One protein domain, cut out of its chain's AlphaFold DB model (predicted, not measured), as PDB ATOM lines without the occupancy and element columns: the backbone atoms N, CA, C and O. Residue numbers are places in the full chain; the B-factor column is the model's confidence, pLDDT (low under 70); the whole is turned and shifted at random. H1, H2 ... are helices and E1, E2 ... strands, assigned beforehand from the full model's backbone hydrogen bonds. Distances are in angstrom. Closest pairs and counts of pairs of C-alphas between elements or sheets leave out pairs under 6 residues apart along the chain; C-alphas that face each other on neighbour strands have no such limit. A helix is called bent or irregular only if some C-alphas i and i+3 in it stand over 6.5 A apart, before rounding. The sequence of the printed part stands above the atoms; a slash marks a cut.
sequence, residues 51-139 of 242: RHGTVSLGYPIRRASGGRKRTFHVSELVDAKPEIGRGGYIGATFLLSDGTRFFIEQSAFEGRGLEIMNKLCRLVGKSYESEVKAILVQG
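This is residues 51 to 139 of the 242 residues of an uncharacterized protein of Euryarchaeota archaeon (UniProt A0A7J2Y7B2). A three-stranded antiparallel sheet, E3 E4 E5, has two helices, H1 and H2, over one face, the two about perpendicular to each other. A bent hairpin of two strands, E1 and E2, forms a separate small sheet toward one end of the longest axis, while H2 reaches toward the other end. The printed part has 89 residues, with five named strands followed by two named helices, E1 E2 E3 E4 E5 H1 H2, and its class is mixed, helices and strands. It is compact, with a radius of gyration of the C-alphas of 12.6 A, and spans 38 by 27 by 23 A.

In the larger sheet, E3 is residues 77 to 84, 19.5 A long, E4 is residues 90 to 96, 19.8 A, and E5 is residues 101 to 105, 13.7 A. H1, residues 106 to 122, measures 15.0 A and is irregular: C-alphas 108 and 111 are 9.0 A apart, and it has a kink of 112 degrees near residue 113. H2, residues 128 to 138, measures 15.2 A and ends at C-alpha 138 (30.887, 41.973, -15.527). E1, residues 54 to 62, begins at C-alpha 54 (59.787, 32.538, -29.197), measures 16.8 A and bends by 103 degrees at residue 58. E2, residues 68 to 73, measures 14.6 A.

E3, E4 and E5 form a meander, each strand the antiparallel neighbour of the one before, with E4 the inner strand. In the hairpin E3 and E4, N 81 and O 93 are within hydrogen-bond range at 2.8 A; in the hairpin E4 and E5, N 94 and O 102 are at 2.8 A. H1 and H2 are on the same face of this sheet, an arrangement of two layers, one of strands and one of helices. H1 lies over E4 and E5 at a height over the sheet of 8.6 A, and its closest C-alphas to E4 are those of Gln 106 and Gly 91, 4.7 A apart. H2 lies over E3 at a height of 8.0 A, with the C-alphas of Tyr 128 and Pro 82 the closest, 5.8 A. H1 and H2 touch, about perpendicular at 78 degrees, closest at the C-alphas of Asn 118 and Tyr 128, 4.8 A. Every O i to N i+4 pair is within hydrogen-bond range in H2, but 7 of 13 in H1. E1 and E2 are an antiparallel hairpin, with N 57 and O 70 at 2.7 A. The closest C-alphas of E1 and E5 are those of Ile 61 and Phe 102, 7.1 A apart. E2 and E3 meet only through their link, and E1 and H2 are apart.

The C-alphas farthest apart are those of Gly 67 and Val 137, 38.2 A. The printed part has no cut, and its links between named elements are tight. The mean pLDDT of the printed part is 90.5, with residues 87 and 139 under 70.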
ATOM      1  N   ARG A  51      60.161  30.092 -25.113       88.56
ATOM      2  CA  ARG A  51      61.616  29.962 -24.939       88.56
ATOM      3  C   ARG A  51      62.330  31.047 -25.730       88.56
ATOM      4  O   ARG A  51      62.078  31.189 -26.920       88.56
ATOM      5  N   HIS A  52      63.222  31.789 -25.071       89.38
ATOM      6  CA  HIS A  52      64.063  32.825 -25.696       89.38
ATOM      7  C   HIS A  52      63.271  33.797 -26.591       89.38
ATOM      8  O   HIS A  52      63.615  34.007 -27.748       89.38
ATOM      9  N   GLY A  53      62.142  34.314 -26.095       89.69
ATOM     10  CA  GLY A  53      61.293  35.228 -26.869       89.69
ATOM     11  C   GLY A  53      60.516  34.577 -28.018       89.69
ATOM     12  O   GLY A  53      59.780  35.266 -28.711       89.69
ATOM     13  N   THR A  54      60.603  33.263 -28.218       93.94
ATOM     14  CA  THR A  54      59.787  32.538 -29.197       93.94
ATOM     15  C   THR A  54      58.669  31.782 -28.496       93.94
ATOM     16  O   THR A  54      58.917  30.981 -27.592       93.94
ATOM     17  N   VAL A  55      57.436  32.006 -28.941       93.44
ATOM     18  CA  VAL A  55      56.266  31.231 -28.535       93.44
ATOM     19  C   VAL A  55      56.078  30.095 -29.533       93.44
ATOM     20  O   VAL A  55      55.961  30.326 -30.735       93.44
ATOM     21  N   SER A  56      56.068  28.863 -29.036       93.00
ATOM     22  CA  SER A  56      55.738  27.656 -29.789       93.00
ATOM     23  C   SER A  56      54.329  27.203 -29.439       93.00
ATOM     24  O   SER A  56      53.961  27.174 -28.269       93.00
ATOM     25  N   LEU A  57      53.561  26.841 -30.458       91.62
ATOM     26  CA  LEU A  57      52.161  26.456 -30.387       91.62
ATOM     27  C   LEU A  57      52.010  24.975 -30.737       91.62
ATOM     28  O   LEU A  57      52.632  24.481 -31.683       91.62
ATOM     29  N   GLY A  58      51.131  24.282 -30.021       85.75
ATOM     30  CA  GLY A  58      50.774  22.894 -30.291       85.75
ATOM     31  C   GLY A  58      50.029  22.715 -31.610       85.75
ATOM     32  O   GLY A  58      50.088  21.643 -32.213       85.75
ATOM     33  N   TYR A  59      49.409  23.780 -32.125       85.88
ATOM     34  CA  TYR A  59      48.765  23.807 -33.436       85.88
ATOM     35  C   TYR A  59      49.317  24.928 -34.324       85.88
ATOM     36  O   TYR A  59      49.716  25.989 -33.841       85.88
ATOM     37  N   PRO A  60      49.362  24.715 -35.652       89.81
ATOM     38  CA  PRO A  60      49.784  25.756 -36.574       89.81
ATOM     39  C   PRO A  60      48.719  26.851 -36.707       89.81
ATOM     40  O   PRO A  60      47.546  26.560 -36.934       89.81
ATOM     41  N   ILE A  61      49.151  28.109 -36.667       92.25
ATOM     42  CA  ILE A  61      48.350  29.286 -37.008       92.25
ATOM     43  C   ILE A  61      48.542  29.644 -38.482       92.25
ATOM     44  O   ILE A  61      49.642  29.531 -39.034       92.25
ATOM     45  N   ARG A  62      47.461  30.067 -39.142       93.44
ATOM     46  CA  ARG A  62      47.514  30.583 -40.513       93.44
ATOM     47  C   ARG A  62      47.945  32.046 -40.464       93.44
ATOM     48  O   ARG A  62      47.224  32.869 -39.915       93.44
ATOM     49  N   ARG A  63      49.110  32.346 -41.030       94.69
ATOM     50  CA  ARG A  63      49.654  33.700 -41.143       94.69
ATOM     51  C   ARG A  63      48.922  34.486 -42.227       94.69
ATOM     52  O   ARG A  63      48.375  33.887 -43.156       94.69
ATOM     53  N   ALA A  64      48.969  35.812 -42.149       91.25
ATOM     54  CA  ALA A  64      48.401  36.692 -43.171       91.25
ATOM     55  C   ALA A  64      49.007  36.457 -44.567       91.25
ATOM     56  O   ALA A  64      48.304  36.543 -45.568       91.25
ATOM     57  N   SER A  65      50.275  36.035 -44.635       90.25
ATOM     58  CA  SER A  65      50.941  35.606 -45.874       90.25
ATOM     59  C   SER A  65      50.406  34.293 -46.469       90.25
ATOM     60  O   SER A  65      50.882  33.843 -47.507       90.25
ATOM     61  N   GLY A  66      49.456  33.627 -45.807       90.31
ATOM     62  CA  GLY A  66      48.863  32.356 -46.229       90.31
ATOM     63  C   GLY A  66      49.573  31.113 -45.687       90.31
ATOM     64  O   GLY A  66      48.944  30.058 -45.583       90.31
ATOM     65  N   GLY A  67      50.838  31.233 -45.271       91.94
ATOM     66  CA  GLY A  67      51.606  30.137 -44.676       91.94
ATOM     67  C   GLY A  67      51.063  29.686 -43.314       91.94
ATOM     68  O   GLY A  67      50.431  30.452 -42.589       91.94
ATOM     69  N   ARG A  68      51.331  28.435 -42.934       93.12
ATOM     70  CA  ARG A  68      51.003  27.898 -41.604       93.12
ATOM     71  C   ARG A  68      52.270  27.786 -40.765       93.12
ATOM     72  O   ARG A  68      53.201  27.095 -41.165       93.12
ATOM     73  N   LYS A  69      52.307  28.440 -39.603       93.00
ATOM     74  CA  LYS A  69      53.447  28.394 -38.673       93.00
ATOM     75  C   LYS A  69      52.989  27.976 -37.286       93.00
ATOM     76  O   LYS A  69      51.901  28.334 -36.864       93.00
ATOM     77  N   ARG A  70      53.825  27.227 -36.572       92.69
ATOM     78  CA  ARG A  70      53.598  26.861 -35.160       92.69
ATOM     79  C   ARG A  70      54.326  27.781 -34.192       92.69
ATOM     80  O   ARG A  70      54.297  27.543 -32.998       92.69
ATOM     81  N   THR A  71      55.022  28.786 -34.695       93.69
ATOM     82  CA  THR A  71      55.849  29.661 -33.877       93.69
ATOM     83  C   THR A  71      55.643  31.109 -34.272       93.69
ATOM     84  O   THR A  71      55.336  31.412 -35.431       93.69
ATOM     85  N   PHE A  72      55.823  31.994 -33.300       94.50
ATOM     86  CA  PHE A  72      55.984  33.425 -33.513       94.50
ATOM     87  C   PHE A  72      56.928  33.985 -32.450       94.50
ATOM     88  O   PHE A  72      57.032  33.447 -31.344       94.50
ATOM     89  N   HIS A  73      57.641  35.048 -32.790       95.94
ATOM     90  CA  HIS A  73      58.465  35.778 -31.842       95.94
ATOM     91  C   HIS A  73      57.599  36.771 -31.058       95.94
ATOM     92  O   HIS A  73      56.709  37.399 -31.624       95.94
ATOM     93  N   VAL A  74      57.858  36.960 -29.765       95.06
ATOM     94  CA  VAL A  74      57.077  37.873 -28.909       95.06
ATOM     95  C   VAL A  74      57.127  39.321 -29.396       95.06
ATOM     96  O   VAL A  74      56.186  40.065 -29.162       95.06
ATOM     97  N   SER A  75      58.178  39.711 -30.123       95.56
ATOM     98  CA  SER A  75      58.272  41.033 -30.761       95.56
ATOM     99  C   SER A  75      57.318  41.213 -31.943       95.56
ATOM    100  O   SER A  75      57.130  42.330 -32.408       95.56
ATOM    101  N   GLU A  76      56.744  40.130 -32.471       96.06
ATOM    102  CA  GLU A  76      55.678  40.211 -33.470       96.06
ATOM    103  C   GLU A  76      54.336  40.567 -32.827       96.06
ATOM    104  O   GLU A  76      53.401  40.885 -33.553       96.06
ATOM    105  N   LEU A  77      54.210  40.486 -31.498       96.56
ATOM    106  CA  LEU A  77      52.958  40.745 -30.807       96.56
ATOM    107  C   LEU A  77      52.642  42.243 -30.797       96.56
ATOM    108  O   LEU A  77      53.404  43.042 -30.261       96.56
ATOM    109  N   VAL A  78      51.497  42.605 -31.374       97.25
ATOM    110  CA  VAL A  78      51.004  43.988 -31.445       97.25
ATOM    111  C   VAL A  78      49.919  44.242 -30.416       97.25
ATOM    112  O   VAL A  78      49.894  45.298 -29.795       97.25
ATOM    113  N   ASP A  79      49.013  43.284 -30.241       97.56
ATOM    114  CA  ASP A  79      47.936  43.395 -29.267       97.56
ATOM    115  C   ASP A  79      47.578  42.024 -28.692       97.56
ATOM    116  O   ASP A  79      47.751  40.984 -29.332       97.56
ATOM    117  N   ALA A  80      47.047  42.033 -27.479       96.75
ATOM    118  CA  ALA A  80      46.515  40.879 -26.784       96.75
ATOM    119  C   ALA A  80      45.177  41.278 -26.171       96.75
ATOM    120  O   ALA A  80      45.057  42.307 -25.509       96.75
ATOM    121  N   LYS A  81      44.153  40.467 -26.389       95.31
ATOM    122  CA  LYS A  81      42.822  40.690 -25.845       95.31
ATOM    123  C   LYS A  81      42.427  39.479 -25.008       95.31
ATOM    124  O   LYS A  81      42.007  38.475 -25.589       95.31
ATOM    125  N   PRO A  82      42.577  39.550 -23.677       94.12
ATOM    126  CA  PRO A  82      41.994  38.576 -22.766       94.12
ATOM    127  C   PRO A  82      40.495  38.443 -23.048       94.12
ATOM    128  O   PRO A  82      39.776  39.439 -23.125       94.12
ATOM    129  N   GLU A  83      40.021  37.224 -23.277       90.25
ATOM    130  CA  GLU A  83      38.607  36.965 -23.533       90.25
ATOM    131  C   GLU A  83      38.220  35.514 -23.247       90.25
ATOM    132  O   GLU A  83      39.062  34.622 -23.135       90.25
ATOM    133  N   ILE A  84      36.913  35.279 -23.139       84.50
ATOM    134  CA  ILE A  84      36.354  33.931 -23.070       84.50
ATOM    135  C   ILE A  84      36.057  33.482 -24.501       84.50
ATOM    136  O   ILE A  84      35.162  34.012 -25.166       84.50
ATOM    137  N   GLY A  85      36.830  32.510 -24.975       78.81
ATOM    138  CA  GLY A  85      36.715  31.928 -26.303       78.81
ATOM    139  C   GLY A  85      35.429  31.122 -26.506       78.81
ATOM    140  O   GLY A  85      34.612  30.901 -25.603       78.81
ATOM    141  N   ARG A  86      35.244  30.636 -27.738       72.25
ATOM    142  CA  ARG A  86      34.109  29.767 -28.077       72.25
ATOM    143  C   ARG A  86      34.166  28.487 -27.242       72.25
ATOM    144  O   ARG A  86      35.160  27.779 -27.278       72.25
ATOM    145  N   GLY A  87      33.079  28.185 -26.536       68.38
ATOM    146  CA  GLY A  87      32.998  27.031 -25.632       68.38
ATOM    147  C   GLY A  87      33.227  27.359 -24.155       68.38
ATOM    148  O   GLY A  87      33.131  26.453 -23.336       68.38
ATOM    149  N   GLY A  88      33.461  28.632 -23.805       73.75
ATOM    150  CA  GLY A  88      33.645  29.042 -22.411       73.75
ATOM    151  C   GLY A  88      35.077  28.887 -21.906       73.75
ATOM    152  O   GLY A  88      35.284  28.779 -20.705       73.75
ATOM    153  N   TYR A  89      36.059  28.825 -22.804       79.75
ATOM    154  CA  TYR A  89      37.460  28.688 -22.421       79.75
ATOM    155  C   TYR A  89      38.083  30.054 -22.174       79.75
ATOM    156  O   TYR A  89      37.985  30.945 -23.016       79.75
ATOM    157  N   ILE A  90      38.736  30.213 -21.030       85.88
ATOM    158  CA  ILE A  90      39.478  31.425 -20.694       85.88
ATOM    159  C   ILE A  90      40.778  31.429 -21.504       85.88
ATOM    160  O   ILE A  90      41.469  30.415 -21.613       85.88
ATOM    161  N   GLY A  91      41.099  32.559 -22.125       91.44
ATOM    162  CA  GLY A  91      42.279  32.680 -22.970       91.44
ATOM    163  C   GLY A  91      42.509  34.112 -23.420       91.44
ATOM    164  O   GLY A  91      41.996  35.057 -22.820       91.44
ATOM    165  N   ALA A  92      43.294  34.275 -24.476       94.56
ATOM    166  CA  ALA A  92      43.505  35.566 -25.110       94.56
ATOM    167  C   ALA A  92      43.552  35.422 -26.630       94.56
ATOM    168  O   ALA A  92      44.120  34.469 -27.169       94.56
ATOM    169  N   THR A  93      42.979  36.405 -27.321       96.06
ATOM    170  CA  THR A  93      43.205  36.603 -28.750       96.06
ATOM    171  C   THR A  93      44.412  37.503 -28.947       96.06
ATOM    172  O   THR A  93      44.444  38.631 -28.462       96.06
ATOM    173  N   PHE A  94      45.394  37.008 -29.686       96.38
ATOM    174  CA  PHE A  94      46.619  37.721 -30.014       96.38
ATOM    175  C   PHE A  94      46.565  38.250 -31.446       96.38
ATOM    176  O   PHE A  94      46.075  37.571 -32.355       96.38
ATOM    177  N   LEU A  95      47.084  39.460 -31.637       97.38
ATOM    178  CA  LEU A  95      47.294  40.108 -32.926       97.38
ATOM    179  C   LEU A  95      48.794  40.240 -33.174       97.38
ATOM    180  O   LEU A  95      49.514  40.812 -32.355       97.38
ATOM    181  N   LEU A  96      49.249  39.737 -34.318       97.38
ATOM    182  CA  LEU A  96      50.632  39.879 -34.764       97.38
ATOM    183  C   LEU A  96      50.799  41.061 -35.723       97.38
ATOM    184  O   LEU A  96      49.831  41.537 -36.318       97.38
ATOM    185  N   SER A  97      52.045  41.490 -35.917       96.88
ATOM    186  CA  SER A  97      52.437  42.617 -36.773       96.88
ATOM    187  C   SER A  97      52.083  42.447 -38.246       96.88
ATOM    188  O   SER A  97      51.863  43.435 -38.938       96.88
ATOM    189  N   ASP A  98      51.947  41.210 -38.720       95.25
ATOM    190  CA  ASP A  98      51.463  40.916 -40.070       95.25
ATOM    191  C   ASP A  98      49.926  40.919 -40.186       95.25
ATOM    192  O   ASP A  98      49.390  40.580 -41.236       95.25
ATOM    193  N   GLY A  99      49.206  41.263 -39.116       96.25
ATOM    194  CA  GLY A  99      47.744  41.259 -39.061       96.25
ATOM    195  C   GLY A  99      47.125  39.907 -38.692       96.25
ATOM    196  O   GLY A  99      45.899  39.803 -38.596       96.25
ATOM    197  N   THR A 100      47.930  38.863 -38.457       96.50
ATOM    198  CA  THR A 100      47.423  37.546 -38.046       96.50
ATOM    199  C   THR A 100      46.735  37.633 -36.689       96.50
ATOM    200  O   THR A 100      47.324  38.110 -35.721       96.50
ATOM    201  N   ARG A 101      45.505  37.110 -36.602       95.81
ATOM    202  CA  ARG A 101      44.734  37.003 -35.355       95.81
ATOM    203  C   ARG A 101      44.457  35.552 -35.012       95.81
ATOM    204  O   ARG A 101      44.018  34.790 -35.873       95.81
ATOM    205  N   PHE A 102      44.682  35.178 -33.762       94.50
ATOM    206  CA  PHE A 102      44.409  33.828 -33.281       94.50
ATOM    207  C   PHE A 102      44.171  33.820 -31.774       94.50
ATOM    208  O   PHE A 102      44.738  34.622 -31.039       94.50
ATOM    209  N   PHE A 103      43.329  32.895 -31.329       93.25
ATOM    210  CA  PHE A 103      43.033  32.671 -29.920       93.25
ATOM    211  C   PHE A 103      43.929  31.562 -29.372       93.25
ATOM    212  O   PHE A 103      44.171  30.578 -30.078       93.25
ATOM    213  N   ILE A 104      44.397  31.718 -28.135       91.75
ATOM    214  CA  ILE A 104      45.051  30.666 -27.354       91.75
ATOM    215  C   ILE A 104      44.336  30.549 -26.007       91.75
ATOM    216  O   ILE A 104      44.144  31.548 -25.311       91.75
ATOM    217  N   GLU A 105      43.981  29.323 -25.634       89.12
ATOM    218  CA  GLU A 105      43.440  28.988 -24.312       89.12
ATOM    219  C   GLU A 105      44.529  29.067 -23.237       89.12
ATOM    220  O   GLU A 105      45.678  28.700 -23.485       89.12
ATOM    221  N   GLN A 106      44.176  29.511 -22.030       88.00
ATOM    222  CA  GLN A 106      45.102  29.580 -20.894       88.00
ATOM    223  C   GLN A 106      45.718  28.205 -20.588       88.00
ATOM    224  O   GLN A 106      46.943  28.066 -20.536       88.00
ATOM    225  N   SER A 107      44.869  27.177 -20.535       84.69
ATOM    226  CA  SER A 107      45.227  25.774 -20.294       84.69
ATOM    227  C   SER A 107      46.167  25.171 -21.344       84.69
ATOM    228  O   SER A 107      46.801  24.146 -21.093       84.69
ATOM    229  N   ALA A 108      46.322  25.799 -22.516       86.50
ATOM    230  CA  ALA A 108      47.228  25.315 -23.557       86.50
ATOM    231  C   ALA A 108      48.715  25.410 -23.156       86.50
ATOM    232  O   ALA A 108      49.575  24.810 -23.806       86.50
ATOM    233  N   PHE A 109      49.009  26.162 -22.093       86.25
ATOM    234  CA  PHE A 109      50.317  26.294 -21.448       86.25
ATOM    235  C   PHE A 109      50.420  25.493 -20.133       86.25
ATOM    236  O   PHE A 109      51.347  25.715 -19.348       86.25
ATOM    237  N   GLU A 110      49.476  24.578 -19.889       83.06
ATOM    238  CA  GLU A 110      49.421  23.718 -18.703       83.06
ATOM    239  C   GLU A 110      49.460  24.549 -17.398       83.06
ATOM    240  O   GLU A 110      48.982  25.684 -17.359       83.06
ATOM    241  N   GLY A 111      50.072  24.037 -16.323       79.75
ATOM    242  CA  GLY A 111      50.151  24.709 -15.015       79.75
ATOM    243  C   GLY A 111      50.899  26.054 -14.991       79.75
ATOM    244  O   GLY A 111      51.065  26.639 -13.924       79.75
ATOM    245  N   ARG A 112      51.371  26.558 -16.140       85.31
ATOM    246  CA  ARG A 112      51.997  27.883 -16.288       85.31
ATOM    247  C   ARG A 112      51.156  28.862 -17.105       85.31
ATOM    248  O   ARG A 112      51.633  29.956 -17.411       85.31
ATOM    249  N   GLY A 113      49.924  28.498 -17.464       87.69
ATOM    250  CA  GLY A 113      49.065  29.310 -18.321       87.69
ATOM    251  C   GLY A 113      48.833  30.717 -17.813       87.69
ATOM    252  O   GLY A 113      49.091  31.667 -18.551       87.69
ATOM    253  N   LEU A 114      48.461  30.872 -16.544       88.00
ATOM    254  CA  LEU A 114      48.250  32.190 -15.952       88.00
ATOM    255  C   LEU A 114      49.518  33.062 -16.013       88.00
ATOM    256  O   LEU A 114      49.473  34.208 -16.463       88.00
ATOM    257  N   GLU A 115      50.662  32.504 -15.606       90.44
ATOM    258  CA  GLU A 115      51.959  33.194 -15.603       90.44
ATOM    259  C   GLU A 115      52.339  33.667 -17.015       90.44
ATOM    260  O   GLU A 115      52.721  34.824 -17.216       90.44
ATOM    261  N   ILE A 116      52.230  32.772 -18.000       92.25
ATOM    262  CA  ILE A 116      52.621  33.036 -19.385       92.25
ATOM    263  C   ILE A 116      51.663  34.030 -20.041       92.25
ATOM    264  O   ILE A 116      52.128  34.997 -20.645       92.25
ATOM    265  N   MET A 117      50.350  33.847 -19.893       93.38
ATOM    266  CA  MET A 117      49.354  34.763 -20.454       93.38
ATOM    267  C   MET A 117      49.511  36.173 -19.890       93.38
ATOM    268  O   MET A 117      49.487  37.145 -20.649       93.38
ATOM    269  N   ASN A 118      49.758  36.296 -18.584       94.38
ATOM    270  CA  ASN A 118      50.004  37.588 -17.956       94.38
ATOM    271  C   ASN A 118      51.288  38.240 -18.481       94.38
ATOM    272  O   ASN A 118      51.286  39.427 -18.800       94.38
ATOM    273  N   LYS A 119      52.372  37.473 -18.654       94.50
ATOM    274  CA  LYS A 119      53.606  37.982 -19.276       94.50
ATOM    275  C   LYS A 119      53.371  38.460 -20.708       94.50
ATOM    276  O   LYS A 119      53.808  39.555 -21.039       94.50
ATOM    277  N   LEU A 120      52.666  37.684 -21.533       94.94
ATOM    278  CA  LEU A 120      52.378  38.047 -22.924       94.94
ATOM    279  C   LEU A 120      51.496  39.298 -23.025       94.94
ATOM    280  O   LEU A 120      51.799  40.185 -23.815       94.94
ATOM    281  N   CYS A 121      50.451  39.416 -22.204       96.00
ATOM    282  CA  CYS A 121      49.594  40.608 -22.200       96.00
ATOM    283  C   CYS A 121      50.333  41.851 -21.683       96.00
ATOM    284  O   CYS A 121      50.139  42.947 -22.206       96.00
ATOM    285  N   ARG A 122      51.243  41.694 -20.713       95.88
ATOM    286  CA  ARG A 122      52.056  42.811 -20.207       95.88
ATOM    287  C   ARG A 122      52.984  43.403 -21.263       95.88
ATOM    288  O   ARG A 122      53.243  44.600 -21.202       95.88
ATOM    289  N   LEU A 123      53.439  42.613 -22.241       94.31
ATOM    290  CA  LEU A 123      54.244  43.124 -23.362       94.31
ATOM    291  C   LEU A 123      53.507  44.193 -24.178       94.31
ATOM    292  O   LEU A 123      54.153  45.041 -24.783       94.31
ATOM    293  N   VAL A 124      52.173  44.174 -24.162       94.94
ATOM    294  CA  VAL A 124      51.308  45.154 -24.837       94.94
ATOM    295  C   VAL A 124      50.578  46.066 -23.841       94.94
ATOM    296  O   VAL A 124      49.557  46.663 -24.167       94.94
ATOM    297  N   GLY A 125      51.082  46.168 -22.605       93.69
ATOM    298  CA  GLY A 125      50.559  47.081 -21.583       93.69
ATOM    299  C   GLY A 125      49.252  46.644 -20.912       93.69
ATOM    300  O   GLY A 125      48.589  47.475 -20.297       93.69
ATOM    301  N   LYS A 126      48.871  45.366 -21.007       94.31
ATOM    302  CA  LYS A 126      47.611  44.833 -20.462       94.31
ATOM    303  C   LYS A 126      47.826  43.856 -19.311       94.31
ATOM    304  O   LYS A 126      48.830  43.146 -19.255       94.31
ATOM    305  N   SER A 127      46.855  43.794 -18.399       93.88
ATOM    306  CA  SER A 127      46.836  42.831 -17.291       93.88
ATOM    307  C   SER A 127      45.864  41.703 -17.607       93.88
ATOM    308  O   SER A 127      44.649  41.892 -17.559       93.88
ATOM    309  N   TYR A 128      46.400  40.518 -17.900       93.38
ATOM    310  CA  TYR A 128      45.582  39.361 -18.259       93.38
ATOM    311  C   TYR A 128      44.596  38.992 -17.147       93.38
ATOM    312  O   TYR A 128      43.398  38.870 -17.381       93.38
ATOM    313  N   GLU A 129      45.104  38.867 -15.922       90.44
ATOM    314  CA  GLU A 129      44.314  38.484 -14.754       90.44
ATOM    315  C   GLU A 129      43.195  39.488 -14.464       90.44
ATOM    316  O   GLU A 129      42.047  39.096 -14.261       90.44
ATOM    317  N   SER A 130      43.513  40.786 -14.470       89.25
ATOM    318  CA  SER A 130      42.528  41.827 -14.168       89.25
ATOM    319  C   SER A 130      41.409  41.856 -15.208       89.25
ATOM    320  O   SER A 130      40.240  41.976 -14.846       89.25
ATOM    321  N   GLU A 131      41.749  41.708 -16.491       91.00
ATOM    322  CA  GLU A 131      40.760  41.704 -17.567       91.00
ATOM    323  C   GLU A 131      39.891  40.443 -17.546       91.00
ATOM    324  O   GLU A 131      38.670  40.552 -17.645       91.00
ATOM    325  N   VAL A 132      40.472  39.255 -17.349       88.62
ATOM    326  CA  VAL A 132      39.693  38.009 -17.239       88.62
ATOM    327  C   VAL A 132      38.746  38.057 -16.043       88.62
ATOM    328  O   VAL A 132      37.566  37.737 -16.197       88.62
ATOM    329  N   LYS A 133      39.215  38.501 -14.869       86.88
ATOM    330  CA  LYS A 133      38.355  38.682 -13.689       86.88
ATOM    331  C   LYS A 133      37.213  39.652 -13.981       86.88
ATOM    332  O   LYS A 133      36.056  39.338 -13.697       86.88
ATOM    333  N   ALA A 134      37.504  40.788 -14.619       86.50
ATOM    334  CA  ALA A 134      36.475  41.736 -15.033       86.50
ATOM    335  C   ALA A 134      35.461  41.095 -15.996       86.50
ATOM    336  O   ALA A 134      34.261  41.274 -15.817       86.50
ATOM    337  N   ILE A 135      35.908  40.288 -16.962       86.31
ATOM    338  CA  ILE A 135      35.022  39.578 -17.897       86.31
ATOM    339  C   ILE A 135      34.148  38.549 -17.173       86.31
ATOM    340  O   ILE A 135      32.961  38.446 -17.474       86.31
ATOM    341  N   LEU A 136      34.693  37.802 -16.212       83.50
ATOM    342  CA  LEU A 136      33.921  36.831 -15.435       83.50
ATOM    343  C   LEU A 136      32.833  37.522 -14.603       83.50
ATOM    344  O   LEU A 136      31.685  37.073 -14.591       83.50
ATOM    345  N   VAL A 137      33.167  38.638 -13.954       83.31
ATOM    346  CA  VAL A 137      32.250  39.351 -13.055       83.31
ATOM    347  C   VAL A 137      31.233  40.203 -13.824       83.31
ATOM    348  O   VAL A 137      30.038  40.163 -13.533       83.31
ATOM    349  N   GLN A 138      31.687  40.969 -14.815       81.81
ATOM    350  CA  GLN A 138      30.887  41.973 -15.527       81.81
ATOM    351  C   GLN A 138      30.320  41.468 -16.861       81.81
ATOM    352  O   GLN A 138      29.452  42.114 -17.452       81.81
ATOM    353  N   GLY A 139      30.807  40.333 -17.366       68.69
ATOM    354  CA  GLY A 139      30.433  39.798 -18.669       68.69
ATOM    355  C   GLY A 139      28.962  39.402 -18.783       68.69
ATOM    356  O   GLY A 139      28.221  39.268 -17.809       68.69
TER     357      GLY A 139